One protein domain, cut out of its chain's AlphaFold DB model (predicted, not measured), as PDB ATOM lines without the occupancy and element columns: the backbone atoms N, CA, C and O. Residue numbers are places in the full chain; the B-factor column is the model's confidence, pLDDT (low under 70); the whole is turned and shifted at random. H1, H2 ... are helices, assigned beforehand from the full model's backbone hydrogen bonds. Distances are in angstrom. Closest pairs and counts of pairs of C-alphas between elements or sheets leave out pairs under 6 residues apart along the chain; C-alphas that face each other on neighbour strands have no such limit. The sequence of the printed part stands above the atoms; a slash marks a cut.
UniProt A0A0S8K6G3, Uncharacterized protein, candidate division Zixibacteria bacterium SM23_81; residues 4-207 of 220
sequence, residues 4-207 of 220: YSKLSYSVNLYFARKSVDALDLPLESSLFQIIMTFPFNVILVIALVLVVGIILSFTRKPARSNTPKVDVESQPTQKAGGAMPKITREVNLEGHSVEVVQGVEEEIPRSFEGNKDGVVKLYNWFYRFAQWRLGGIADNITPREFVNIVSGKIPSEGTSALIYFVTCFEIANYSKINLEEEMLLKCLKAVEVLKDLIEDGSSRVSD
ATOM      1  N   TYR A   4      46.999 -19.747  28.315       38.47
ATOM      2  CA  TYR A   4      46.200 -18.959  29.257       38.47
ATOM      3  C   TYR A   4      44.685 -19.187  29.144       38.47
ATOM      4  O   TYR A   4      43.988 -18.974  30.131       38.47
ATOM      5  N   SER A   5      44.162 -19.685  28.012       42.88
ATOM      6  CA  SER A   5      42.728 -19.998  27.917       42.88
ATOM      7  C   SER A   5      42.388 -21.261  28.719       42.88
ATOM      8  O   SER A   5      41.503 -21.225  29.570       42.88
ATOM      9  N   LYS A   6      43.169 -22.344  28.577       38.38
ATOM     10  CA  LYS A   6      42.954 -23.613  29.300       38.38
ATOM     11  C   LYS A   6      42.952 -23.473  30.825       38.38
ATOM     12  O   LYS A   6      42.213 -24.196  31.483       38.38
ATOM     13  N   LEU A   7      43.749 -22.566  31.393       39.09
ATOM     14  CA  LEU A   7      43.784 -22.381  32.847       39.09
ATOM     15  C   LEU A   7      42.546 -21.643  33.383       39.09
ATOM     16  O   LEU A   7      42.093 -21.958  34.479       39.09
ATOM     17  N   SER A   8      41.971 -20.721  32.604       43.50
ATOM     18  CA  SER A   8      40.740 -20.008  32.973       43.50
ATOM     19  C   SER A   8      39.512 -20.935  32.950       43.50
ATOM     20  O   SER A   8      38.649 -20.840  33.820       43.50
ATOM     21  N   TYR A   9      39.470 -21.891  32.013       42.38
ATOM     22  CA  TYR A   9      38.365 -22.853  31.875       42.38
ATOM     23  C   TYR A   9      38.289 -23.875  33.014       42.38
ATOM     24  O   TYR A   9      37.202 -24.185  33.498       42.38
ATOM     25  N   SER A  10      39.433 -24.378  33.483       40.25
ATOM     26  CA  SER A  10      39.479 -25.350  34.582       40.25
ATOM     27  C   SER A  10      38.921 -24.782  35.886       40.25
ATOM     28  O   SER A  10      38.334 -25.514  36.675       40.25
ATOM     29  N   VAL A  11      39.103 -23.479  36.115       49.88
ATOM     30  CA  VAL A  11      38.647 -22.802  37.334       49.88
ATOM     31  C   VAL A  11      37.141 -22.535  37.279       49.88
ATOM     32  O   VAL A  11      36.466 -22.775  38.278       49.88
ATOM     33  N   ASN A  12      36.595 -22.140  36.122       44.69
ATOM     34  CA  ASN A  12      35.153 -21.913  35.962       44.69
ATOM     35  C   ASN A  12      34.332 -23.205  36.051       44.69
ATOM     36  O   ASN A  12      33.352 -23.244  36.788       44.69
ATOM     37  N   LEU A  13      34.780 -24.299  35.425       46.75
ATOM     38  CA  LEU A  13      34.143 -25.616  35.581       46.75
ATOM     39  C   LEU A  13      34.194 -26.122  37.028       46.75
ATOM     40  O   LEU A  13      33.251 -26.753  37.503       46.75
ATOM     41  N   TYR A  14      35.276 -25.828  37.755       48.53
ATOM     42  CA  TYR A  14      35.381 -26.169  39.174       48.53
ATOM     43  C   TYR A  14      34.431 -25.327  40.036       48.53
ATOM     44  O   TYR A  14      33.855 -25.844  40.991       48.53
ATOM     45  N   PHE A  15      34.226 -24.052  39.689       47.03
ATOM     46  CA  PHE A  15      33.249 -23.188  40.349       47.03
ATOM     47  C   PHE A  15      31.807 -23.579  40.030       47.03
ATOM     48  O   PHE A  15      31.014 -23.625  40.963       47.03
ATOM     49  N   ALA A  16      31.485 -23.931  38.782       46.22
ATOM     50  CA  ALA A  16      30.171 -24.430  38.372       46.22
ATOM     51  C   ALA A  16      29.834 -25.767  39.054       46.22
ATOM     52  O   ALA A  16      28.748 -25.953  39.594       46.22
ATOM     53  N   ARG A  17      30.804 -26.687  39.124       47.34
ATOM     54  CA  ARG A  17      30.652 -27.945  39.865       47.34
ATOM     55  C   ARG A  17      30.438 -27.693  41.357       47.34
ATOM     56  O   ARG A  17      29.506 -28.227  41.945       47.34
ATOM     57  N   LYS A  18      31.244 -26.810  41.954       45.16
ATOM     58  CA  LYS A  18      31.111 -26.435  43.366       45.16
ATOM     59  C   LYS A  18      29.821 -25.663  43.649       45.16
ATOM     60  O   LYS A  18      29.316 -25.763  44.757       45.16
ATOM     61  N   SER A  19      29.286 -24.893  42.702       47.16
ATOM     62  CA  SER A  19      28.039 -24.147  42.880       47.16
ATOM     63  C   SER A  19      26.808 -25.030  42.714       47.16
ATOM     64  O   SER A  19      25.858 -24.805  43.455       47.16
ATOM     65  N   VAL A  20      26.847 -26.055  41.854       51.34
ATOM     66  CA  VAL A  20      25.828 -27.120  41.779       51.34
ATOM     67  C   VAL A  20      25.838 -27.966  43.052       51.34
ATOM     68  O   VAL A  20      24.787 -28.130  43.660       51.34
ATOM     69  N   ASP A  21      27.013 -28.394  43.524       48.50
ATOM     70  CA  ASP A  21      27.154 -29.122  44.795       48.50
ATOM     71  C   ASP A  21      26.815 -28.238  46.021       48.50
ATOM     72  O   ASP A  21      26.439 -28.744  47.073       48.50
ATOM     73  N   ALA A  22      26.928 -26.905  45.896       47.72
ATOM     74  CA  ALA A  22      26.541 -25.921  46.916       47.72
ATOM     75  C   ALA A  22      25.131 -25.336  46.718       47.72
ATOM     76  O   ALA A  22      24.685 -24.507  47.519       47.72
ATOM     77  N   LEU A  23      24.388 -25.744  45.685       48.59
ATOM     78  CA  LEU A  23      22.955 -25.921  45.853       48.59
ATOM     79  C   LEU A  23      22.818 -27.224  46.630       48.59
ATOM     80  O   LEU A  23      22.439 -28.258  46.090       48.59
ATOM     81  N   ASP A  24      23.106 -27.127  47.926       43.50
ATOM     82  CA  ASP A  24      22.561 -28.002  48.949       43.50
ATOM     83  C   ASP A  24      21.046 -27.738  48.918       43.50
ATOM     84  O   ASP A  24      20.472 -26.992  49.706       43.50
ATOM     85  N   LEU A  25      20.421 -28.190  47.835       49.03
ATOM     86  CA  LEU A  25      19.027 -28.491  47.730       49.03
ATOM     87  C   LEU A  25      18.981 -29.874  48.366       49.03
ATOM     88  O   LEU A  25      19.086 -30.869  47.640       49.03
ATOM     89  N   PRO A  26      18.747 -29.993  49.685       44.09
ATOM     90  CA  PRO A  26      17.885 -31.059  50.099       44.09
ATOM     91  C   PRO A  26      16.567 -30.745  49.378       44.09
ATOM     92  O   PRO A  26      15.638 -30.162  49.929       44.09
ATOM     93  N   LEU A  27      16.445 -31.185  48.121       44.41
ATOM     94  CA  LEU A  27      15.290 -31.994  47.828       44.41
ATOM     95  C   LEU A  27      15.412 -33.116  48.857       44.41
ATOM     96  O   LEU A  27      15.976 -34.174  48.584       44.41
ATOM     97  N   GLU A  28      14.899 -32.864  50.073       43.00
ATOM     98  CA  GLU A  28      14.199 -33.915  50.770       43.00
ATOM     99  C   GLU A  28      13.403 -34.556  49.655       43.00
ATOM    100  O   GLU A  28      12.621 -33.886  48.968       43.00
ATOM    101  N   SER A  29      13.760 -35.796  49.360       52.12
ATOM    102  CA  SER A  29      13.031 -36.649  48.455       52.12
ATOM    103  C   SER A  29      11.676 -36.810  49.119       52.12
ATOM    104  O   SER A  29      11.413 -37.780  49.824       52.12
ATOM    105  N   SER A  30      10.850 -35.769  48.979       52.44
ATOM    106  CA  SER A  30       9.500 -35.690  49.476       52.44
ATOM    107  C   SER A  30       8.906 -36.983  48.999       52.44
ATOM    108  O   SER A  30       8.973 -37.278  47.805       52.44
ATOM    109  N   LEU A  31       8.448 -37.804  49.936       56.84
ATOM    110  CA  LEU A  31       7.996 -39.173  49.707       56.84
ATOM    111  C   LEU A  31       7.118 -39.297  48.445       56.84
ATOM    112  O   LEU A  31       7.127 -40.326  47.780       56.84
ATOM    113  N   PHE A  32       6.445 -38.212  48.052       54.66
ATOM    114  CA  PHE A  32       5.785 -38.012  46.765       54.66
ATOM    115  C   PHE A  32       6.604 -38.347  45.509       54.66
ATOM    116  O   PHE A  32       6.061 -38.976  44.605       54.66
ATOM    117  N   GLN A  33       7.877 -37.968  45.409       56.09
ATOM    118  CA  GLN A  33       8.687 -38.233  44.219       56.09
ATOM    119  C   GLN A  33       9.023 -39.723  44.098       56.09
ATOM    120  O   GLN A  33       8.965 -40.254  42.994       56.09
ATOM    121  N   ILE A  34       9.257 -40.412  45.224       57.69
ATOM    122  CA  ILE A  34       9.434 -41.876  45.299       57.69
ATOM    123  C   ILE A  34       8.112 -42.606  45.003       57.69
ATOM    124  O   ILE A  34       8.099 -43.636  44.327       57.69
ATOM    125  N   ILE A  35       6.980 -42.064  45.462       55.38
ATOM    126  CA  ILE A  35       5.646 -42.612  45.175       55.38
ATOM    127  C   ILE A  35       5.298 -42.480  43.680       55.38
ATOM    128  O   ILE A  35       4.657 -43.373  43.131       55.38
ATOM    129  N   MET A  36       5.748 -41.415  43.010       55.91
ATOM    130  CA  MET A  36       5.386 -41.116  41.616       55.91
ATOM    131  C   MET A  36       6.396 -41.611  40.566       55.91
ATOM    132  O   MET A  36       6.046 -41.662  39.389       55.91
ATOM    133  N   THR A  37       7.626 -41.995  40.938       63.22
ATOM    134  CA  THR A  37       8.662 -42.422  39.964       63.22
ATOM    135  C   THR A  37       8.467 -43.834  39.416       63.22
ATOM    136  O   THR A  37       9.060 -44.161  38.391       63.22
ATOM    137  N   PHE A  38       7.626 -44.668  40.036       61.66
ATOM    138  CA  PHE A  38       7.372 -46.026  39.554       61.66
ATOM    139  C   PHE A  38       5.876 -46.365  39.611       61.66
ATOM    140  O   PHE A  38       5.283 -46.291  40.689       61.66
ATOM    141  N   PRO A  39       5.254 -46.816  38.501       61.78
ATOM    142  CA  PRO A  39       3.823 -47.147  38.467       61.78
ATOM    143  C   PRO A  39       3.437 -48.221  39.500       61.78
ATOM    144  O   PRO A  39       2.307 -48.246  39.985       61.78
ATOM    145  N   PHE A  40       4.389 -49.068  39.903       65.69
ATOM    146  CA  PHE A  40       4.199 -50.087  40.934       65.69
ATOM    147  C   PHE A  40       3.953 -49.513  42.338       65.69
ATOM    148  O   PHE A  40       3.171 -50.090  43.092       65.69
ATOM    149  N   ASN A  41       4.536 -48.363  42.686       69.94
ATOM    150  CA  ASN A  41       4.363 -47.769  44.015       69.94
ATOM    151  C   ASN A  41       2.947 -47.208  44.199       69.94
ATOM    152  O   ASN A  41       2.349 -47.380  45.260       69.94
ATOM    153  N   VAL A  42       2.361 -46.631  43.144       76.62
ATOM    154  CA  VAL A  42       0.963 -46.168  43.149       76.62
ATOM    155  C   VAL A  42      -0.001 -47.341  43.362       76.62
ATOM    156  O   VAL A  42      -0.925 -47.244  44.170       76.62
ATOM    157  N   ILE A  43       0.250 -48.480  42.706       81.94
ATOM    158  CA  ILE A  43      -0.550 -49.704  42.873       81.94
ATOM    159  C   ILE A  43      -0.474 -50.216  44.320       81.94
ATOM    160  O   ILE A  43      -1.506 -50.563  44.897       81.94
ATOM    161  N   LEU A  44       0.715 -50.215  44.934       83.25
ATOM    162  CA  LEU A  44       0.893 -50.639  46.328       83.25
ATOM    163  C   LEU A  44       0.159 -49.729  47.322       83.25
ATOM    164  O   LEU A  44      -0.470 -50.230  48.256       83.25
ATOM    165  N   VAL A  45       0.176 -48.408  47.112       85.94
ATOM    166  CA  VAL A  45      -0.545 -47.453  47.972       85.94
ATOM    167  C   VAL A  45      -2.059 -47.653  47.864       85.94
ATOM    168  O   VAL A  45      -2.739 -47.717  48.889       85.94
ATOM    169  N   ILE A  46      -2.591 -47.825  46.650       87.38
ATOM    170  CA  ILE A  46      -4.023 -48.099  46.434       87.38
ATOM    171  C   ILE A  46      -4.433 -49.412  47.112       87.38
ATOM    172  O   ILE A  46      -5.458 -49.458  47.798       87.38
ATOM    173  N   ALA A  47      -3.622 -50.467  46.974       90.88
ATOM    174  CA  ALA A  47      -3.876 -51.749  47.623       90.88
ATOM    175  C   ALA A  47      -3.915 -51.610  49.154       90.88
ATOM    176  O   ALA A  47      -4.833 -52.119  49.795       90.88
ATOM    177  N   LEU A  48      -2.975 -50.867  49.743       93.50
ATOM    178  CA  LEU A  48      -2.918 -50.654  51.190       93.50
ATOM    179  C   LEU A  48      -4.132 -49.867  51.705       93.50
ATOM    180  O   LEU A  48      -4.734 -50.258  52.706       93.50
ATOM    181  N   VAL A  49      -4.549 -48.815  50.995       94.38
ATOM    182  CA  VAL A  49      -5.759 -48.044  51.332       94.38
ATOM    183  C   VAL A  49      -7.010 -48.923  51.273       94.38
ATOM    184  O   VAL A  49      -7.856 -48.833  52.166       94.38
ATOM    185  N   LEU A  50      -7.123 -49.812  50.281       95.00
ATOM    186  CA  LEU A  50      -8.239 -50.757  50.192       95.00
ATOM    187  C   LEU A  50      -8.249 -51.751  51.356       95.00
ATOM    188  O   LEU A  50      -9.299 -51.947  51.964       95.00
ATOM    189  N   VAL A  51      -7.101 -52.335  51.716       95.00
ATOM    190  CA  VAL A  51      -7.018 -53.262  52.858       95.00
ATOM    191  C   VAL A  51      -7.425 -52.563  54.156       95.00
ATOM    192  O   VAL A  51      -8.252 -53.088  54.903       95.00
ATOM    193  N   VAL A  52      -6.922 -51.350  54.406       93.25
ATOM    194  CA  VAL A  52      -7.293 -50.565  55.595       93.25
ATOM    195  C   VAL A  52      -8.781 -50.200  55.575       93.25
ATOM    196  O   VAL A  52      -9.462 -50.353  56.589       93.25
ATOM    197  N   GLY A  53      -9.320 -49.784  54.425       90.69
ATOM    198  CA  GLY A  53     -10.742 -49.473  54.259       90.69
ATOM    199  C   GLY A  53     -11.656 -50.676  54.514       90.69
ATOM    200  O   GLY A  53     -12.705 -50.532  55.149       90.69
ATOM    201  N   ILE A  54     -11.239 -51.872  54.095       91.75
ATOM    202  CA  ILE A  54     -11.947 -53.130  54.358       91.75
ATOM    203  C   ILE A  54     -11.928 -53.448  55.859       91.75
ATOM    204  O   ILE A  54     -12.984 -53.691  56.443       91.75
ATOM    205  N   ILE A  55     -10.764 -53.374  56.514       90.06
ATOM    206  CA  ILE A  55     -10.631 -53.628  57.959       90.06
ATOM    207  C   ILE A  55     -11.484 -52.640  58.776       90.06
ATOM    208  O   ILE A  55     -12.187 -53.033  59.712       90.06
ATOM    209  N   LEU A  56     -11.485 -51.358  58.402       85.31
ATOM    210  CA  LEU A  56     -12.324 -50.341  59.041       85.31
ATOM    211  C   LEU A  56     -13.820 -50.574  58.792       85.31
ATOM    212  O   LEU A  56     -14.637 -50.326  59.678       85.31
ATOM    213  N   SER A  57     -14.195 -51.091  57.622       81.38
ATOM    214  CA  SER A  57     -15.591 -51.424  57.314       81.38
ATOM    215  C   SER A  57     -16.085 -52.622  58.126       81.38
ATOM    216  O   SER A  57     -17.208 -52.593  58.619       81.38
ATOM    217  N   PHE A  58     -15.242 -53.635  58.347       80.25
ATOM    218  CA  PHE A  58     -15.595 -54.796  59.174       80.25
ATOM    219  C   PHE A  58     -15.623 -54.500  60.680       80.25
ATOM    220  O   PHE A  58     -16.338 -55.170  61.424       80.25
ATOM    221  N   THR A  59     -14.880 -53.496  61.151       80.00
ATOM    222  CA  THR A  59     -14.862 -53.111  62.577       80.00
ATOM    223  C   THR A  59     -15.954 -52.106  62.949       80.00
ATOM    224  O   THR A  59     -16.300 -51.976  64.128       80.00
ATOM    225  N   ARG A  60     -16.573 -51.437  61.968       65.25
ATOM    226  CA  ARG A  60     -17.759 -50.605  62.194       65.25
ATOM    227  C   ARG A  60     -18.978 -51.490  62.455       65.25
ATOM    228  O   ARG A  60     -19.686 -51.903  61.544       65.25
ATOM    229  N   LYS A  61     -19.243 -51.745  63.741       60.75
ATOM    230  CA  LYS A  61     -20.536 -52.260  64.218       60.75
ATOM    231  C   LYS A  61     -21.670 -51.434  63.590       60.75
ATOM    232  O   LYS A  61     -21.576 -50.205  63.604       60.75
ATOM    233  N   PRO A  62     -22.741 -52.068  63.080       54.12
ATOM    234  CA  PRO A  62     -23.865 -51.351  62.500       54.12
ATOM    235  C   PRO A  62     -24.506 -50.471  63.577       54.12
ATOM    236  O   PRO A  62     -25.172 -50.955  64.495       54.12
ATOM    237  N   ALA A  63     -24.268 -49.164  63.480       55.56
ATOM    238  CA  ALA A  63     -24.977 -48.172  64.262       55.56
ATOM    239  C   ALA A  63     -26.431 -48.172  63.780       55.56
ATOM    240  O   ALA A  63     -26.746 -47.740  62.674       55.56
ATOM    241  N   ARG A  64     -27.290 -48.745  64.621       48.78
ATOM    242  CA  ARG A  64     -28.747 -48.795  64.507       48.78
ATOM    243  C   ARG A  64     -29.274 -47.398  64.153       48.78
ATOM    244  O   ARG A  64     -29.230 -46.496  64.988       48.78
ATOM    245  N   SER A  65     -29.727 -47.214  62.914       44.19
ATOM    246  CA  SER A  65     -30.334 -45.967  62.461       44.19
ATOM    247  C   SER A  65     -31.731 -45.838  63.069       44.19
ATOM    248  O   SER A  65     -32.673 -46.521  62.679       44.19
ATOM    249  N   ASN A  66     -31.868 -44.951  64.051       48.88
ATOM    250  CA  ASN A  66     -33.162 -44.379  64.397       48.88
ATOM    251  C   ASN A  66     -33.372 -43.183  63.471       48.88
ATOM    252  O   ASN A  66     -32.791 -42.122  63.680       48.88
ATOM    253  N   THR A  67     -34.156 -43.385  62.419       54.25
ATOM    254  CA  THR A  67     -34.695 -42.332  61.561       54.25
ATOM    255  C   THR A  67     -35.843 -41.620  62.280       54.25
ATOM    256  O   THR A  67     -36.860 -42.252  62.568       54.25
ATOM    257  N   PRO A  68     -35.764 -40.302  62.522       46.38
ATOM    258  CA  PRO A  68     -36.954 -39.481  62.650       46.38
ATOM    259  C   PRO A  68     -37.451 -39.170  61.235       46.38
ATOM    260  O   PRO A  68     -36.733 -38.576  60.429       46.38
ATOM    261  N   LYS A  69     -38.677 -39.597  60.929       44.12
ATOM    262  CA  LYS A  69     -39.444 -39.058  59.804       44.12
ATOM    263  C   LYS A  69     -39.656 -37.567  60.059       44.12
ATOM    264  O   LYS A  69     -40.257 -37.209  61.068       44.12
ATOM    265  N   VAL A  70     -39.168 -36.727  59.155       55.69
ATOM    266  CA  VAL A  70     -39.634 -35.347  59.017       55.69
ATOM    267  C   VAL A  70     -40.280 -35.271  57.645       55.69
ATOM    268  O   VAL A  70     -39.603 -35.288  56.618       55.69
ATOM    269  N   ASP A  71     -41.606 -35.310  57.673       47.38
ATOM    270  CA  ASP A  71     -42.468 -34.949  56.562       47.38
ATOM    271  C   ASP A  71     -42.486 -33.414  56.409       47.38
ATOM    272  O   ASP A  71     -42.279 -32.699  57.393       47.38
ATOM    273  N   VAL A  72     -42.879 -32.951  55.213       49.00
ATOM    274  CA  VAL A  72     -43.375 -31.588  54.907       49.00
ATOM    275  C   VAL A  72     -42.246 -30.545  54.703       49.00
ATOM    276  O   VAL A  72     -41.324 -30.457  55.496       49.00
ATOM    277  N   GLU A  73     -42.148 -29.736  53.642       41.34
ATOM    278  CA  GLU A  73     -43.132 -29.153  52.727       41.34
ATOM    279  C   GLU A  73     -42.471 -28.866  51.363       41.34
ATOM    280  O   GLU A  73     -41.389 -28.281  51.283       41.34
ATOM    281  N   SER A  74     -43.157 -29.221  50.281       53.12
ATOM    282  CA  SER A  74     -42.893 -28.713  48.937       53.12
ATOM    283  C   SER A  74     -43.611 -27.372  48.785       53.12
ATOM    284  O   SER A  74     -44.831 -27.330  48.932       53.12
ATOM    285  N   GLN A  75     -42.919 -26.305  48.374       42.69
ATOM    286  CA  GLN A  75     -43.594 -25.197  47.694       42.69
ATOM    287  C   GLN A  75     -42.826 -24.681  46.468       42.69
ATOM    288  O   GLN A  75     -41.597 -24.775  46.420       42.69
ATOM    289  N   PRO A  76     -43.561 -24.184  45.450       48.59
ATOM    290  CA  PRO A  76     -43.068 -24.002  44.095       48.59
ATOM    291  C   PRO A  76     -42.697 -22.547  43.767       48.59
ATOM    292  O   PRO A  76     -43.230 -21.609  44.344       48.59
ATOM    293  N   THR A  77     -41.891 -22.407  42.707       37.03
ATOM    294  CA  THR A  77     -41.869 -21.310  41.711       37.03
ATOM    295  C   THR A  77     -41.800 -19.850  42.189       37.03
ATOM    296  O   THR A  77     -42.738 -19.346  42.785       37.03
ATOM    297  N   GLN A  78     -40.839 -19.078  41.661       40.91
ATOM    298  CA  GLN A  78     -41.085 -18.171  40.521       40.91
ATOM    299  C   GLN A  78     -39.855 -17.322  40.133       40.91
ATOM    300  O   GLN A  78     -39.206 -16.714  40.971       40.91
ATOM    301  N   LYS A  79     -39.630 -17.286  38.810       41.66
ATOM    302  CA  LYS A  79     -39.349 -16.139  37.918       41.66
ATOM    303  C   LYS A  79     -38.360 -15.035  38.331       41.66
ATOM    304  O   LYS A  79     -38.583 -14.323  39.296       41.66
ATOM    305  N   ALA A  80     -37.455 -14.759  37.386       41.41
ATOM    306  CA  ALA A  80     -37.124 -13.462  36.755       41.41
ATOM    307  C   ALA A  80     -35.611 -13.466  36.469       41.41
ATOM    308  O   ALA A  80     -34.809 -13.665  37.365       41.41
ATOM    309  N   GLY A  81     -35.154 -13.428  35.220       36.72
ATOM    310  CA  GLY A  81     -35.336 -12.291  34.325       36.72
ATOM    311  C   GLY A  81     -34.080 -11.424  34.420       36.72
ATOM    312  O   GLY A  81     -34.001 -10.551  35.271       36.72
ATOM    313  N   GLY A  82     -33.082 -11.694  33.579       38.84
ATOM    314  CA  GLY A  82     -31.823 -10.949  33.569       38.84
ATOM    315  C   GLY A  82     -31.069 -11.188  32.270       38.84
ATOM    316  O   GLY A  82     -30.648 -12.304  31.990       38.84
ATOM    317  N   ALA A  83     -31.001 -10.146  31.454       40.88
ATOM    318  CA  ALA A  83     -30.599 -10.158  30.060       40.88
ATOM    319  C   ALA A  83     -29.152 -10.616  29.808       40.88
ATOM    320  O   ALA A  83     -28.220 -10.297  30.538       40.88
ATOM    321  N   MET A  84     -29.006 -11.309  28.683       47.41
ATOM    322  CA  MET A  84     -27.769 -11.708  28.024       47.41
ATOM    323  C   MET A  84     -27.149 -10.495  27.300       47.41
ATOM    324  O   MET A  84     -27.783  -9.975  26.378       47.41
ATOM    325  N   PRO A  85     -25.930 -10.034  27.635       45.38
ATOM    326  CA  PRO A  85     -25.192  -9.138  26.759       45.38
ATOM    327  C   PRO A  85     -24.484  -9.963  25.678       45.38
ATOM    328  O   PRO A  85     -23.503 -10.666  25.912       45.38
ATOM    329  N   LYS A  86     -25.020  -9.866  24.463       44.03
ATOM    330  CA  LYS A  86     -24.402 -10.311  23.217       44.03
ATOM    331  C   LYS A  86     -23.187  -9.420  22.937       44.03
ATOM    332  O   LYS A  86     -23.333  -8.350  22.358       44.03
ATOM    333  N   ILE A  87     -21.996  -9.839  23.360       45.34
ATOM    334  CA  ILE A  87     -20.743  -9.211  22.920       45.34
ATOM    335  C   ILE A  87     -20.302  -9.928  21.646       45.34
ATOM    336  O   ILE A  87     -19.553 -10.900  21.663       45.34
ATOM    337  N   THR A  88     -20.823  -9.443  20.523       40.56
ATOM    338  CA  THR A  88     -20.172  -9.585  19.222       40.56
ATOM    339  C   THR A  88     -19.029  -8.576  19.218       40.56
ATOM    340  O   THR A  88     -19.281  -7.378  19.137       40.56
ATOM    341  N   ARG A  89     -17.784  -9.039  19.365       44.06
ATOM    342  CA  ARG A  89     -16.613  -8.224  19.043       44.06
ATOM    343  C   ARG A  89     -15.935  -8.835  17.830       44.06
ATOM    344  O   ARG A  89     -15.617 -10.020  17.810       44.06
ATOM    345  N   GLU A  90     -15.845  -7.994  16.817       38.31
ATOM    346  CA  GLU A  90     -15.335  -8.247  15.483       38.31
ATOM    347  C   GLU A  90     -13.923  -8.830  15.538       38.31
ATOM    348  O   GLU A  90     -13.036  -8.314  16.221       38.31
ATOM    349  N   VAL A  91     -13.732  -9.925  14.806       42.41
ATOM    350  CA  VAL A  91     -12.411 -10.442  14.472       42.41
ATOM    351  C   VAL A  91     -11.843  -9.493  13.422       42.41
ATOM    352  O   VAL A  91     -12.206  -9.568  12.252       42.41
ATOM    353  N   ASN A  92     -10.992  -8.568  13.860       39.53
ATOM    354  CA  ASN A  92     -10.191  -7.745  12.966       39.53
ATOM    355  C   ASN A  92      -8.961  -8.569  12.552       39.53
ATOM    356  O   ASN A  92      -7.952  -8.614  13.254       39.53
ATOM    357  N   LEU A  93      -9.115  -9.316  11.462       58.22
ATOM    358  CA  LEU A  93      -8.055 -10.019  10.745       58.22
ATOM    359  C   LEU A  93      -7.479  -9.046   9.718       58.22
ATOM    360  O   LEU A  93      -7.908  -9.061   8.577       58.22
ATOM    361  N   GLU A  94      -6.552  -8.188  10.136       44.97
ATOM    362  CA  GLU A  94      -5.537  -7.592   9.261       44.97
ATOM    363  C   GLU A  94      -4.595  -6.727  10.096       44.97
ATOM    364  O   GLU A  94      -4.966  -5.715  10.686       44.97
ATOM    365  N   GLY A  95      -3.349  -7.167  10.180       39.75
ATOM    366  CA  GLY A  95      -2.323  -6.496  10.955       39.75
ATOM    367  C   GLY A  95      -1.068  -7.331  10.900       39.75
ATOM    368  O   GLY A  95      -0.755  -8.036  11.848       39.75
ATOM    369  N   HIS A  96      -0.428  -7.293   9.735       41.00
ATOM    370  CA  HIS A  96       0.914  -7.782   9.457       41.00
ATOM    371  C   HIS A  96       1.824  -7.548  10.674       41.00
ATOM    372  O   HIS A  96       2.319  -6.440  10.890       41.00
ATOM    373  N   SER A  97       1.989  -8.573  11.512       36.03
ATOM    374  CA  SER A  97       2.925  -8.537  12.622       36.03
ATOM    375  C   SER A  97       4.305  -8.653  12.006       36.03
ATOM    376  O   SER A  97       4.778  -9.744  11.697       36.03
ATOM    377  N   VAL A  98       4.932  -7.503  11.781       40.56
ATOM    378  CA  VAL A  98       6.382  -7.433  11.719       40.56
ATOM    379  C   VAL A  98       6.846  -7.984  13.063       40.56
ATOM    380  O   VAL A  98       6.717  -7.307  14.085       40.56
ATOM    381  N   GLU A  99       7.292  -9.240  13.076       42.34
ATOM    382  CA  GLU A  99       8.101  -9.770  14.164       42.34
ATOM    383  C   GLU A  99       9.343  -8.891  14.222       42.34
ATOM    384  O   GLU A  99      10.338  -9.090  13.527       42.34
ATOM    385  N   VAL A 100       9.258  -7.848  15.042       38.97
ATOM    386  CA  VAL A 100      10.440  -7.258  15.633       38.97
ATOM    387  C   VAL A 100      11.023  -8.398  16.447       38.97
ATOM    388  O   VAL A 100      10.533  -8.702  17.533       38.97
ATOM    389  N   VAL A 101      12.025  -9.066  15.880       46.78
ATOM    390  CA  VAL A 101      12.958  -9.907  16.623       46.78
ATOM    391  C   VAL A 101      13.642  -8.954  17.601       46.78
ATOM    392  O   VAL A 101      14.693  -8.386  17.318       46.78
ATOM    393  N   GLN A 102      12.954  -8.654  18.707       48.31
ATOM    394  CA  GLN A 102      13.531  -7.962  19.842       48.31
ATOM    395  C   GLN A 102      14.714  -8.824  20.243       48.31
ATOM    396  O   GLN A 102      14.543 -10.003  20.560       48.31
ATOM    397  N   GLY A 103      15.913  -8.245  20.130       51.97
ATOM    398  CA  GLY A 103      17.126  -8.867  20.629       51.97
ATOM    399  C   GLY A 103      16.841  -9.400  22.024       51.97
ATOM    400  O   GLY A 103      16.236  -8.698  22.837       51.97
ATOM    401  N   VAL A 104      17.180 -10.671  22.241       57.94
ATOM    402  CA  VAL A 104      17.026 -11.317  23.541       57.94
ATOM    403  C   VAL A 104      17.680 -10.398  24.563       57.94
ATOM    404  O   VAL A 104      18.845 -10.041  24.409       57.94
ATOM    405  N   GLU A 105      16.905  -9.962  25.552       66.38
ATOM    406  CA  GLU A 105      17.418  -9.197  26.680       66.38
ATOM    407  C   GLU A 105      18.569 -10.016  27.285       66.38
ATOM    408  O   GLU A 105      18.344 -11.121  27.775       66.38
ATOM    409  N   GLU A 106      19.819  -9.561  27.142       74.00
ATOM    410  CA  GLU A 106      20.989 -10.381  27.509       74.00
ATOM    411  C   GLU A 106      21.088 -10.596  29.026       74.00
ATOM    412  O   GLU A 106      21.686 -11.570  29.494       74.00
ATOM    413  N   GLU A 107      20.477  -9.703  29.802       89.50
ATOM    414  CA  GLU A 107      20.524  -9.719  31.254       89.50
ATOM    415  C   GLU A 107      19.341 -10.480  31.860       89.50
ATOM    416  O   GLU A 107      18.187 -10.303  31.476       89.50
ATOM    417  N   ILE A 108      19.637 -11.311  32.864       94.50
ATOM    418  CA  ILE A 108      18.623 -12.032  33.640       94.50
ATOM    419  C   ILE A 108      17.780 -11.006  34.420       94.50
ATOM    420  O   ILE A 108      18.355 -10.199  35.159       94.50
ATOM    421  N   PRO A 109      16.437 -11.052  34.346       94.38
ATOM    422  CA  PRO A 109      15.587 -10.127  35.084       94.38
ATOM    423  C   PRO A 109      15.754 -10.325  36.595       94.38
ATOM    424  O   PRO A 109      15.780 -11.453  37.086       94.38
ATOM    425  N   ARG A 110      15.855  -9.218  37.344       93.31
ATOM    426  CA  ARG A 110      16.026  -9.226  38.816       93.31
ATOM    427  C   ARG A 110      14.971  -8.431  39.585       93.31
ATOM    428  O   ARG A 110      14.968  -8.461  40.811       93.31
ATOM    429  N   SER A 111      14.097  -7.709  38.885       93.06
ATOM    430  CA  SER A 111      13.044  -6.889  39.490       93.06
ATOM    431  C   SER A 111      11.678  -7.508  39.226       93.06
ATOM    432  O   SER A 111      11.310  -7.748  38.073       93.06
ATOM    433  N   PHE A 112      10.933  -7.775  40.298       94.94
ATOM    434  CA  PHE A 112       9.681  -8.524  40.255       94.94
ATOM    435  C   PHE A 112       8.637  -7.883  41.165       94.94
ATOM    436  O   PHE A 112       8.968  -7.376  42.235       94.94
ATOM    437  N   GLU A 113       7.370  -7.945  40.765       94.38
ATOM    438  CA  GLU A 113       6.258  -7.435  41.585       94.38
ATOM    439  C   GLU A 113       5.859  -8.425  42.691       94.38
ATOM    440  O   GLU A 113       5.247  -8.055  43.691       94.38
ATOM    441  N   GLY A 114       6.229  -9.696  42.530       95.62
ATOM    442  CA  GLY A 114       6.037 -10.745  43.523       95.62
ATOM    443  C   GLY A 114       6.628 -12.076  43.073       95.62
ATOM    444  O   GLY A 114       7.078 -12.226  41.940       95.62
ATOM    445  N   ASN A 115       6.591 -13.081  43.950       97.50
ATOM    446  CA  ASN A 115       7.292 -14.352  43.716       97.50
ATOM    447  C   ASN A 115       6.780 -15.113  42.484       97.50
ATOM    448  O   ASN A 115       7.572 -15.645  41.711       97.50
ATOM    449  N   LYS A 116       5.457 -15.131  42.266       96.75
ATOM    450  CA  LYS A 116       4.862 -15.750  41.069       96.75
ATOM    451  C   LYS A 116       5.264 -15.025  39.791       96.75
ATOM    452  O   LYS A 116       5.698 -15.672  38.845       96.75
ATOM    453  N   ASP A 117       5.137 -13.699  39.795       96.81
ATOM    454  CA  ASP A 117       5.548 -12.839  38.682       96.81
ATOM    455  C   ASP A 117       7.026 -13.066  38.344       96.81
ATOM    456  O   ASP A 117       7.373 -13.278  37.184       96.81
ATOM    457  N   GLY A 118       7.883 -13.141  39.365       97.31
ATOM    458  CA  GLY A 118       9.308 -13.353  39.171       97.31
ATOM    459  C   GLY A 118       9.653 -14.691  38.534       97.31
ATOM    460  O   GLY A 118      10.405 -14.724  37.564       97.31
ATOM    461  N   VAL A 119       9.050 -15.790  38.996       97.75
ATOM    462  CA  VAL A 119       9.281 -17.106  38.382       97.75
ATOM    463  C   VAL A 119       8.768 -17.149  36.936       97.75
ATOM    464  O   VAL A 119       9.439 -17.712  36.073       97.75
ATOM    465  N   VAL A 120       7.624 -16.524  36.638       97.38
ATOM    466  CA  VAL A 120       7.079 -16.461  35.268       97.38
ATOM    467  C   VAL A 120       7.978 -15.633  34.345       97.38
ATOM    468  O   VAL A 120       8.290 -16.080  33.241       97.38
ATOM    469  N   LYS A 121       8.444 -14.461  34.791       97.19
ATOM    470  CA  LYS A 121       9.379 -13.618  34.028       97.19
ATOM    471  C   LYS A 121      10.702 -14.330  33.773       97.19
ATOM    472  O   LYS A 121      11.162 -14.347  32.635       97.19
ATOM    473  N   LEU A 122      11.267 -14.973  34.798       97.88
ATOM    474  CA  LEU A 122      12.473 -15.788  34.659       97.88
ATOM    475  C   LEU A 122      12.274 -16.911  33.640       97.88
ATOM    476  O   LEU A 122      13.150 -17.135  32.810       97.88
ATOM    477  N   TYR A 123      11.135 -17.612  33.679       98.00
ATOM    478  CA  TYR A 123      10.851 -18.699  32.738       98.00
ATOM    479  C   TYR A 123      10.757 -18.195  31.304       98.00
ATOM    480  O   TYR A 123      11.419 -18.744  30.429       98.00
ATOM    481  N   ASN A 124       9.996 -17.129  31.063       96.56
ATOM    482  CA  ASN A 124       9.849 -16.558  29.725       96.56
ATOM    483  C   ASN A 124      11.191 -16.068  29.169       96.56
ATOM    484  O   ASN A 124      11.502 -16.313  28.002       96.56
ATOM    485  N   TRP A 125      11.999 -15.426  30.014       97.06
ATOM    486  CA  TRP A 125      13.349 -15.008  29.661       97.06
ATOM    487  C   TRP A 125      14.228 -16.212  29.299       97.06
ATOM    488  O   TRP A 125      14.771 -16.276  28.196       97.06
ATOM    489  N   PHE A 126      14.300 -17.217  30.180       97.31
ATOM    490  CA  PHE A 126      15.138 -18.398  29.969       97.31
ATOM    491  C   PHE A 126      14.685 -19.218  28.756       97.31
ATOM    492  O   PHE A 126      15.512 -19.747  28.020       97.31
ATOM    493  N   TYR A 127      13.379 -19.291  28.513       96.88
ATOM    494  CA  TYR A 127      12.806 -19.937  27.342       96.88
ATOM    495  C   TYR A 127      13.304 -19.289  26.046       96.88
ATOM    496  O   TYR A 127      13.804 -19.987  25.165       96.88
ATOM    497  N   ARG A 128      13.228 -17.955  25.943       95.75
ATOM    498  CA  ARG A 128      13.726 -17.208  24.776       95.75
ATOM    499  C   ARG A 128      15.239 -17.322  24.631       95.75
ATOM    500  O   ARG A 128      15.729 -17.556  23.527       95.75
ATOM    501  N   PHE A 129      15.967 -17.236  25.740       95.44
ATOM    502  CA  PHE A 129      17.410 -17.447  25.774       95.44
ATOM    503  C   PHE A 129      17.800 -18.839  25.244       95.44
ATOM    504  O   PHE A 129      18.624 -18.950  24.336       95.44
ATOM    505  N   ALA A 130      17.170 -19.903  25.748       95.31
ATOM    506  CA  ALA A 130      17.433 -21.274  25.320       95.31
ATOM    507  C   ALA A 130      17.021 -21.504  23.861       95.31
ATOM    508  O   ALA A 130      17.750 -22.156  23.117       95.31
ATOM    509  N   GLN A 131      15.887 -20.943  23.429       94.81
ATOM    510  CA  GLN A 131      15.430 -21.013  22.041       94.81
ATOM    511  C   GLN A 131      16.467 -20.405  21.090       94.81
ATOM    512  O   GLN A 131      16.792 -21.013  20.069       94.81
ATOM    513  N   TRP A 132      17.026 -19.251  21.458       92.31
ATOM    514  CA  TRP A 132      18.049 -18.569  20.676       92.31
ATOM    515  C   TRP A 132      19.388 -19.319  20.658       92.31
ATOM    516  O   TRP A 132      19.988 -19.468  19.597       92.31
ATOM    517  N   ARG A 133      19.848 -19.826  21.810       93.31
ATOM    518  CA  ARG A 133      21.174 -20.456  21.936       93.31
ATOM    519  C   ARG A 133      21.230 -21.912  21.486       93.31
ATOM    520  O   ARG A 133      22.240 -22.333  20.934       93.31
ATOM    521  N   LEU A 134      20.180 -22.693  21.729       92.94
ATOM    522  CA  LEU A 134      20.181 -24.140  21.484       92.94
ATOM    523  C   LEU A 134      19.484 -24.542  20.175       92.94
ATOM    524  O   LEU A 134      19.630 -25.690  19.735       92.94
ATOM    525  N   GLY A 135      18.695 -23.639  19.579       90.25
ATOM    526  CA  GLY A 135      17.873 -23.897  18.394       90.25
ATOM    527  C   GLY A 135      16.844 -25.022  18.589       90.25
ATOM    528  O   GLY A 135      16.806 -25.697  19.616       90.25
ATOM    529  N   GLY A 136      15.982 -25.270  17.599       90.88
ATOM    530  CA  GLY A 136      15.066 -26.427  17.599       90.88
ATOM    531  C   GLY A 136      14.049 -26.477  18.751       90.88
ATOM    532  O   GLY A 136      13.540 -27.551  19.060       90.88
ATOM    533  N   ILE A 137      13.780 -25.340  19.396       95.25
ATOM    534  CA  ILE A 137      12.721 -25.173  20.397       95.25
ATOM    535  C   ILE A 137      11.566 -24.445  19.701       95.25
ATOM    536  O   ILE A 137      11.719 -23.295  19.288       95.25
ATOM    537  N   ALA A 138      10.440 -25.137  19.507       93.81
ATOM    538  CA  ALA A 138       9.262 -24.583  18.837       93.81
ATOM    539  C   ALA A 138       8.468 -23.665  19.773       93.81
ATOM    540  O   ALA A 138       8.431 -23.924  20.967       93.81
ATOM    541  N   ASP A 139       7.791 -22.638  19.252       92.31
ATOM    542  CA  ASP A 139       7.109 -21.607  20.059       92.31
ATOM    543  C   ASP A 139       5.911 -22.099  20.889       92.31
ATOM    544  O   ASP A 139       5.434 -21.384  21.767       92.31
ATOM    545  N   ASN A 140       5.402 -23.299  20.615       92.62
ATOM    546  CA  ASN A 140       4.152 -23.816  21.170       92.62
ATOM    547  C   ASN A 140       4.323 -25.087  22.013       92.62
ATOM    548  O   ASN A 140       3.376 -25.862  22.150       92.62
ATOM    549  N   ILE A 141       5.511 -25.313  22.569       96.81
ATOM    550  CA  ILE A 141       5.760 -26.477  23.421       96.81
ATOM    551  C   ILE A 141       5.304 -26.245  24.860       96.81
ATOM    552  O   ILE A 141       5.313 -25.133  25.393       96.81
ATOM    553  N   THR A 142       4.938 -27.334  25.521       96.94
ATOM    554  CA  THR A 142       4.646 -27.342  26.951       96.94
ATOM    555  C   THR A 142       5.930 -27.221  27.783       96.94
ATOM    556  O   THR A 142       7.014 -27.595  27.323       96.94
ATOM    557  N   PRO A 143       5.843 -26.787  29.055       97.62
ATOM    558  CA  PRO A 143       7.015 -26.710  29.930       97.62
ATOM    559  C   PRO A 143       7.727 -28.057  30.122       97.62
ATOM    560  O   PRO A 143       8.950 -28.110  30.239       97.62
ATOM    561  N   ARG A 144       6.985 -29.170  30.105       96.38
ATOM    562  CA  ARG A 144       7.562 -30.520  30.210       96.38
ATOM    563  C   ARG A 144       8.274 -30.958  28.935       96.38
ATOM    564  O   ARG A 144       9.338 -31.567  29.022       96.38
ATOM    565  N   GLU A 145       7.746 -30.615  27.766       97.56
ATOM    566  CA  GLU A 145       8.458 -30.823  26.501       97.56
ATOM    567  C   GLU A 145       9.732 -29.974  26.437       97.56
ATOM    568  O   GLU A 145      10.773 -30.478  26.021       97.56
ATOM    569  N   PHE A 146       9.684 -28.731  26.933       97.94
ATOM    570  CA  PHE A 146      10.862 -27.871  27.048       97.94
ATOM    571  C   PHE A 146      11.963 -28.514  27.901       97.94
ATOM    572  O   PHE A 146      13.113 -28.547  27.466       97.94
ATOM    573  N   VAL A 147      11.621 -29.110  29.053       97.69
ATOM    574  CA  VAL A 147      12.583 -29.877  29.873       97.69
ATOM    575  C   VAL A 147      13.245 -30.981  29.053       97.69
ATOM    576  O   VAL A 147      14.468 -31.051  29.011       97.69
ATOM    577  N   ASN A 148      12.455 -31.816  28.373       96.50
ATOM    578  CA  ASN A 148      12.983 -32.945  27.605       96.50
ATOM    579  C   ASN A 148      13.938 -32.493  26.491       96.50
ATOM    580  O   ASN A 148      14.981 -33.112  26.282       96.50
ATOM    581  N   ILE A 149      13.598 -31.406  25.792       96.81
ATOM    582  CA  ILE A 149      14.416 -30.863  24.703       96.81
ATOM    583  C   ILE A 149      15.714 -30.264  25.249       96.81
ATOM    584  O   ILE A 149      16.790 -30.575  24.741       96.81
ATOM    585  N   VAL A 150      15.632 -29.414  26.275       96.81
ATOM    586  CA  VAL A 150      16.803 -28.706  26.809       96.81
ATOM    587  C   VAL A 150      17.737 -29.668  27.541       96.81
ATOM    588  O   VAL A 150      18.940 -29.609  27.306       96.81
ATOM    589  N   SER A 151      17.221 -30.614  28.333       95.94
ATOM    590  CA  SER A 151      18.033 -31.656  28.985       95.94
ATOM    591  C   SER A 151      18.817 -32.521  27.997       95.94
ATOM    592  O   SER A 151      19.891 -33.000  28.341       95.94
ATOM    593  N   GLY A 152      18.325 -32.700  26.766       94.88
ATOM    594  CA  GLY A 152      19.064 -33.395  25.707       94.88
ATOM    595  C   GLY A 152      20.221 -32.587  25.104       94.88
ATOM    596  O   GLY A 152      20.985 -33.131  24.312       94.88
ATOM    597  N   LYS A 153      20.340 -31.298  25.445       95.38
ATOM    598  CA  LYS A 153      21.302 -30.351  24.857       95.38
ATOM    599  C   LYS A 153      22.256 -29.716  25.866       95.38
ATOM    600  O   LYS A 153      23.233 -29.098  25.454       95.38
ATOM    601  N   ILE A 154      21.982 -29.845  27.161       93.69
ATOM    602  CA  ILE A 154      22.842 -29.347  28.241       93.69
ATOM    603  C   ILE A 154      23.533 -30.514  28.963       93.69
ATOM    604  O   ILE A 154      23.064 -31.651  28.880       93.69
ATOM    605  N   PRO A 155      24.626 -30.264  29.707       92.50
ATOM    606  CA  PRO A 155      25.228 -31.271  30.574       92.50
ATOM    607  C   PRO A 155      24.234 -31.826  31.605       92.50
ATOM    608  O   PRO A 155      23.352 -31.114  32.100       92.50
ATOM    609  N   SER A 156      24.389 -33.104  31.953       90.62
ATOM    610  CA  SER A 156      23.476 -33.825  32.854       90.62
ATOM    611  C   SER A 156      23.312 -33.161  34.227       90.62
ATOM    612  O   SER A 156      22.232 -33.205  34.815       90.62
ATOM    613  N   GLU A 157      24.346 -32.465  34.692       88.19
ATOM    614  CA  GLU A 157      24.419 -31.721  35.946       88.19
ATOM    615  C   GLU A 157      23.381 -30.586  36.009       88.19
ATOM    616  O   GLU A 157      22.858 -30.280  37.079       88.19
ATOM    617  N   GLY A 158      23.020 -29.994  34.863       91.62
ATOM    618  CA  GLY A 158      22.006 -28.940  34.779       91.62
ATOM    619  C   GLY A 158      20.564 -29.454  34.810       91.62
ATOM    620  O   GLY A 158      19.636 -28.680  35.043       91.62
ATOM    621  N   THR A 159      20.342 -30.758  34.614       93.12
ATOM    622  CA  THR A 159      18.984 -31.315  34.468       93.12
ATOM    623  C   THR A 159      18.150 -31.146  35.737       93.12
ATOM    624  O   THR A 159      16.984 -30.759  35.660       93.12
ATOM    625  N   SER A 160      18.737 -31.354  36.917       92.38
ATOM    626  CA  SER A 160      18.027 -31.170  38.191       92.38
ATOM    627  C   SER A 160      17.598 -29.716  38.410       92.38
ATOM    628  O   SER A 160      16.465 -29.464  38.826       92.38
ATOM    629  N   ALA A 161      18.467 -28.755  38.073       95.50
ATOM    630  CA  ALA A 161      18.163 -27.328  38.159       95.50
ATOM    631  C   ALA A 161      17.026 -26.938  37.202       95.50
ATOM    632  O   ALA A 161      16.086 -26.250  37.604       95.50
ATOM    633  N   LEU A 162      17.063 -27.447  35.965       97.75
ATOM    634  CA  LEU A 162      16.019 -27.230  34.965       97.75
ATOM    635  C   LEU A 162      14.662 -27.794  35.408       97.75
ATOM    636  O   LEU A 162      13.648 -27.102  35.324       97.75
ATOM    637  N   ILE A 163      14.635 -29.030  35.916       96.44
ATOM    638  CA  ILE A 163      13.405 -29.673  36.401       96.44
ATOM    639  C   ILE A 163      12.811 -28.890  37.574       96.44
ATOM    640  O   ILE A 163      11.598 -28.653  37.598       96.44
ATOM    641  N   TYR A 164      13.639 -28.486  38.540       96.38
ATOM    642  CA  TYR A 164      13.198 -27.678  39.677       96.38
ATOM    643  C   TYR A 164      12.596 -26.350  39.206       96.38
ATOM    644  O   TYR A 164      11.485 -25.989  39.601       96.38
ATOM    645  N   PHE A 165      13.301 -25.653  38.316       98.25
ATOM    646  CA  PHE A 165      12.877 -24.366  37.785       98.25
ATOM    647  C   PHE A 165      11.538 -24.449  37.043       98.25
ATOM    648  O   PHE A 165      10.610 -23.704  37.358       98.25
ATOM    649  N   VAL A 166      11.398 -25.408  36.128       97.94
ATOM    650  CA  VAL A 166      10.151 -25.627  35.382       97.94
ATOM    651  C   VAL A 166       9.008 -26.031  36.314       97.94
ATOM    652  O   VAL A 166       7.878 -25.585  36.135       97.94
ATOM    653  N   THR A 167       9.287 -26.816  37.356       96.56
ATOM    654  CA  THR A 167       8.269 -27.174  38.355       96.56
ATOM    655  C   THR A 167       7.784 -25.941  39.121       96.56
ATOM    656  O   THR A 167       6.582 -25.777  39.327       96.56
ATOM    657  N   CYS A 168       8.684 -25.027  39.496       96.69
ATOM    658  CA  CYS A 168       8.296 -23.762  40.119       96.69
ATOM    659  C   CYS A 168       7.459 -22.895  39.171       96.69
ATOM    660  O   CYS A 168       6.480 -22.295  39.614       96.69
ATOM    661  N   PHE A 169       7.794 -22.865  37.877       98.00
ATOM    662  CA  PHE A 169       6.987 -22.186  36.862       98.00
ATOM    663  C   PHE A 169       5.576 -22.770  36.760       98.00
ATOM    664  O   PHE A 169       4.599 -22.025  36.789       98.00
ATOM    665  N   GLU A 170       5.439 -24.094  36.709       96.69
ATOM    666  CA  GLU A 170       4.124 -24.738  36.668       96.69
ATOM    667  C   GLU A 170       3.293 -24.433  37.920       96.69
ATOM    668  O   GLU A 170       2.094 -24.178  37.819       96.69
ATOM    669  N   ILE A 171       3.919 -24.394  39.101       93.81
ATOM    670  CA  ILE A 171       3.252 -23.969  40.338       93.81
ATOM    671  C   ILE A 171       2.829 -22.498  40.234       93.81
ATOM    672  O   ILE A 171       1.685 -22.172  40.552       93.81
ATOM    673  N   ALA A 172       3.713 -21.612  39.767       95.56
ATOM    674  CA  ALA A 172       3.411 -20.191  39.606       95.56
ATOM    675  C   ALA A 172       2.211 -19.965  38.674       95.56
ATOM    676  O   ALA A 172       1.327 -19.170  38.998       95.56
ATOM    677  N   ASN A 173       2.187 -20.679  37.546       94.56
ATOM    678  CA  ASN A 173       1.277 -20.434  36.434       94.56
ATOM    679  C   ASN A 173      -0.051 -21.198  36.551       94.56
ATOM    680  O   ASN A 173      -1.100 -20.683  36.171       94.56
ATOM    681  N   TYR A 174      -0.032 -22.422  37.088       91.94
ATOM    682  CA  TYR A 174      -1.200 -23.311  37.103       91.94
ATOM    683  C   TYR A 174      -1.761 -23.583  38.501       91.94
ATOM    684  O   TYR A 174      -2.866 -24.115  38.621       91.94
ATOM    685  N   SER A 175      -1.044 -23.222  39.572       89.56
ATOM    686  CA  SER A 175      -1.486 -23.481  40.945       89.56
ATOM    687  C   SER A 175      -1.993 -22.233  41.668       89.56
ATOM    688  O   SER A 175      -1.537 -21.104  41.476       89.56
ATOM    689  N   LYS A 176      -2.921 -22.463  42.604       91.19
ATOM    690  CA  LYS A 176      -3.361 -21.458  43.585       91.19
ATOM    691  C   LYS A 176      -2.374 -21.294  44.745       91.19
ATOM    692  O   LYS A 176      -2.511 -20.346  45.509       91.19
ATOM    693  N   ILE A 177      -1.388 -22.184  44.868       89.62
ATOM    694  CA  ILE A 177      -0.352 -22.135  45.908       89.62
ATOM    695  C   ILE A 177       0.492 -20.870  45.734       89.62
ATOM    696  O   ILE A 177       0.832 -20.505  44.608       89.62
ATOM    697  N   ASN A 178       0.809 -20.193  46.837       89.12
ATOM    698  CA  ASN A 178       1.736 -19.065  46.837       89.12
ATOM    699  C   ASN A 178       3.174 -19.577  46.884       89.12
ATOM    700  O   ASN A 178       3.475 -20.499  47.635       89.12
ATOM    701  N   LEU A 179       4.044 -18.976  46.075       91.44
ATOM    702  CA  LEU A 179       5.469 -19.286  46.077       91.44
ATOM    703  C   LEU A 179       6.165 -18.539  47.208       91.44
ATOM    704  O   LEU A 179       5.963 -17.334  47.381       91.44
ATOM    705  N   GLU A 180       7.008 -19.254  47.940       95.44
ATOM    706  CA  GLU A 180       7.892 -18.674  48.945       95.44
ATOM    707  C   GLU A 180       9.039 -17.908  48.274       95.44
ATOM    708  O   GLU A 180       9.443 -18.217  47.150       95.44
ATOM    709  N   GLU A 181       9.573 -16.902  48.963       96.19
ATOM    710  CA  GLU A 181      10.696 -16.092  48.465       96.19
ATOM    711  C   GLU A 181      11.937 -16.955  48.201       96.19
ATOM    712  O   GLU A 181      12.609 -16.804  47.180       96.19
ATOM    713  N   GLU A 182      12.187 -17.941  49.066       95.06
ATOM    714  CA  GLU A 182      13.278 -18.901  48.901       95.06
ATOM    715  C   GLU A 182      13.185 -19.656  47.566       95.06
ATOM    716  O   GLU A 182      14.201 -19.903  46.909       95.06
ATOM    717  N   MET A 183      11.970 -19.987  47.120       95.56
ATOM    718  CA  MET A 183      11.772 -20.676  45.849       95.56
ATOM    719  C   MET A 183      12.148 -19.783  44.666       95.56
ATOM    720  O   MET A 183      12.822 -20.262  43.756       95.56
ATOM    721  N   LEU A 184      11.782 -18.495  44.703       97.06
ATOM    722  CA  LEU A 184      12.187 -17.520  43.686       97.06
ATOM    723  C   LEU A 184      13.716 -17.374  43.637       97.06
ATOM    724  O   LEU A 184      14.295 -17.420  42.553       97.06
ATOM    725  N   LEU A 185      14.377 -17.255  44.793       96.56
ATOM    726  CA  LEU A 185      15.840 -17.163  44.871       96.56
ATOM    727  C   LEU A 185      16.523 -18.409  44.286       96.56
ATOM    728  O   LEU A 185      17.483 -18.298  43.521       96.56
ATOM    729  N   LYS A 186      15.993 -19.600  44.584       96.44
ATOM    730  CA  LYS A 186      16.462 -20.864  43.998       96.44
ATOM    731  C   LYS A 186      16.244 -20.913  42.484       96.44
ATOM    732  O   LYS A 186      17.127 -21.384  41.775       96.44
ATOM    733  N   CYS A 187      15.117 -20.409  41.975       97.81
ATOM    734  CA  CYS A 187      14.875 -20.300  40.534       97.81
ATOM    735  C   CYS A 187      15.875 -19.363  39.858       97.81
ATOM    736  O   CYS A 187      16.411 -19.710  38.813       97.81
ATOM    737  N   LEU A 188      16.158 -18.211  40.461       97.56
ATOM    738  CA  LEU A 188      17.126 -17.258  39.930       97.56
ATOM    739  C   LEU A 188      18.530 -17.880  39.848       97.56
ATOM    740  O   LEU A 188      19.146 -17.849  38.788       97.56
ATOM    741  N   LYS A 189      18.982 -18.549  40.916       96.88
ATOM    742  CA  LYS A 189      20.265 -19.272  40.921       96.88
ATOM    743  C   LYS A 189      20.290 -20.421  39.904       96.88
ATOM    744  O   LYS A 189      21.311 -20.658  39.267       96.88
ATOM    745  N   ALA A 190      19.175 -21.135  39.735       96.56
ATOM    746  CA  ALA A 190      19.054 -22.181  38.722       96.56
ATOM    747  C   ALA A 190      19.195 -21.610  37.303       96.56
ATOM    748  O   ALA A 190      19.920 -22.183  36.497       96.56
ATOM    749  N   VAL A 191      18.558 -20.473  37.007       97.56
ATOM    750  CA  VAL A 191      18.672 -19.794  35.706       97.56
ATOM    751  C   VAL A 191      20.102 -19.321  35.442       97.56
ATOM    752  O   VAL A 191      20.586 -19.514  34.332       97.56
ATOM    753  N   GLU A 192      20.796 -18.770  36.443       96.06
ATOM    754  CA  GLU A 192      22.214 -18.388  36.329       96.06
ATOM    755  C   GLU A 192      23.087 -19.594  35.945       96.06
ATOM    756  O   GLU A 192      23.789 -19.554  34.939       96.06
ATOM    757  N   VAL A 193      22.957 -20.714  36.665       94.44
ATOM    758  CA  VAL A 193      23.701 -21.950  36.359       94.44
ATOM    759  C   VAL A 193      23.364 -22.483  34.965       94.44
ATOM    760  O   VAL A 193      24.254 -22.883  34.218       94.44
ATOM    761  N   LEU A 194      22.083 -22.509  34.593       96.25
ATOM    762  CA  LEU A 194      21.655 -23.015  33.289       96.25
ATOM    763  C   LEU A 194      22.144 -22.130  32.137       96.25
ATOM    764  O   LEU A 194      22.507 -22.660  31.088       96.25
ATOM    765  N   LYS A 195      22.165 -20.805  32.327       95.31
ATOM    766  CA  LYS A 195      22.726 -19.852  31.367       95.31
ATOM    767  C   LYS A 195      24.202 -20.151  31.122       95.31
ATOM    768  O   LYS A 195      24.585 -20.339  29.969       95.31
ATOM    769  N   ASP A 196      24.983 -20.268  32.193       93.69
ATOM    770  CA  ASP A 196      26.420 -20.539  32.113       93.69
ATOM    771  C   ASP A 196      26.693 -21.871  31.396       93.69
ATOM    772  O   ASP A 196      27.505 -21.933  30.475       93.69
ATOM    773  N   LEU A 197      25.944 -22.931  31.728       93.56
ATOM    774  CA  LEU A 197      26.071 -24.238  31.070       93.56
ATOM    775  C   LEU A 197      25.769 -24.188  29.564       93.56
ATOM    776  O   LEU A 197      26.413 -24.890  28.780       93.56
ATOM    777  N   ILE A 198      24.783 -23.388  29.155       93.88
ATOM    778  CA  ILE A 198      24.407 -23.224  27.746       93.88
ATOM    779  C   ILE A 198      25.463 -22.407  26.990       93.88
ATOM    780  O   ILE A 198      25.813 -22.765  25.865       93.88
ATOM    781  N   GLU A 199      25.994 -21.338  27.581       90.56
ATOM    782  CA  GLU A 199      27.026 -20.499  26.951       90.56
ATOM    783  C   GLU A 199      28.373 -21.225  26.833       90.56
ATOM    784  O   GLU A 199      29.009 -21.189  25.772       90.56
ATOM    785  N   ASP A 200      28.763 -21.972  27.867       86.81
ATOM    786  CA  ASP A 200      29.963 -22.809  27.845       86.81
ATOM    787  C   ASP A 200      29.831 -23.945  26.818       86.81
ATOM    788  O   ASP A 200      30.771 -24.239  26.072       86.81
ATOM    789  N   GLY A 201      28.652 -24.571  26.731       69.69
ATOM    790  CA  GLY A 201      28.358 -25.609  25.741       69.69
ATOM    791  C   GLY A 201      28.331 -25.079  24.303       69.69
ATOM    792  O   GLY A 201      28.876 -25.715  23.400       69.69
ATOM    793  N   SER A 202      27.767 -23.887  24.089       60.22
ATOM    794  CA  SER A 202      27.709 -23.227  22.778       60.22
ATOM    795  C   SER A 202      29.094 -22.874  22.235       60.22
ATOM    796  O   SER A 202      29.277 -22.864  21.019       60.22
ATOM    797  N   SER A 203      30.072 -22.616  23.107       58.03
ATOM    798  CA  SER A 203      31.445 -22.294  22.697       58.03
ATOM    799  C   SER A 203      32.156 -23.474  22.023       58.03
ATOM    800  O   SER A 203      33.062 -23.261  21.229       58.03
ATOM    801  N   ARG A 204      31.727 -24.716  22.286       50.91
ATOM    802  CA  ARG A 204      32.301 -25.929  21.675       50.91
ATOM    803  C   ARG A 204      31.774 -26.212  20.271       50.91
ATOM    804  O   ARG A 204      32.510 -26.719  19.437       50.91
ATOM    805  N   VAL A 205      30.515 -25.870  19.998       50.06
ATOM    806  CA  VAL A 205      29.863 -26.161  18.708       50.06
ATOM    807  C   VAL A 205      30.436 -25.300  17.574       50.06
ATOM    808  O   VAL A 205      30.422 -25.716  16.420       50.06
ATOM    809  N   SER A 206      30.980 -24.123  17.890       50.56
ATOM    810  CA  SER A 206      31.587 -23.224  16.900       50.56
ATOM    811  C   SER A 206      32.935 -23.716  16.354       50.56
ATOM    812  O   SER A 206      33.292 -23.341  15.239       50.56
ATOM    813  N   ASP A 207      33.665 -24.553  17.098       48.28
ATOM    814  CA  ASP A 207      34.995 -25.029  16.688       48.28
ATOM    815  C   ASP A 207      34.911 -26.252  15.753       48.28
ATOM    816  O   ASP A 207      35.675 -26.349  14.794       48.28
TER     817      ASP A 207
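What this domain is: This is residues 4 to 207 of the 220 residues of an uncharacterized protein of candidate division Zixibacteria bacterium SM23_81 (UniProt A0A0S8K6G3). Picture a small helical head, H4, H5 and H7 packed on H6, with H1 running close beside H7; H2 and H3 lead away from it, and residues 60 to 102 swing out in a wide free loop before the return to H4. The printed part has 204 residues with seven named helices, H1 to H7 in that order, and no named strand: all helix. It is extended, with a radius of gyration of the C-alphas of 27.3 A, and spans 93 by 58 by 29 A.

How they stand to each other: Start with H1, residues 4 to 21, and H2, residues 31 to 36, which are apart. H2 and H3, residues 39 to 59, touch only at the corner; their closest C-alphas, Ile 35 and Asn 41, are 5.4 A apart. Go on to H4, residues 115 to 134, H5, residues 143 to 151, H6, residues 156 to 174, the hub, and H7, residues 181 to 207. H6 touches H4 at Ala 172 and Lys 116, closest C-alphas 4.9 A apart, and H7 at Ala 161 and Ala 190, 5.3 A. H5 and H6 form a hairpin, closest C-alphas Ser 151 and Thr 159, 5.6 A. Every O i to N i+4 pair is within hydrogen-bond range in H2, H3, H4 and H5; in H1 12 of 14, H6 13 of 15, H7 19 of 23.

Where its parts are: Find C-alpha 4 at (46.200, -18.959, 29.257), where H1 begins; it is 26.6 A long, H3 31.1 A, H4 27.5 A and H6 27.2 A. H7, 41.0 A, ends at C-alpha 207, (34.995, -25.029, 16.688).

The domain as a whole: The printed part has no cut; the link from H3 to H4 is long, 55 residues. Residues 4 to 41, 60 to 105 and 201 to 207 have pLDDT under 70.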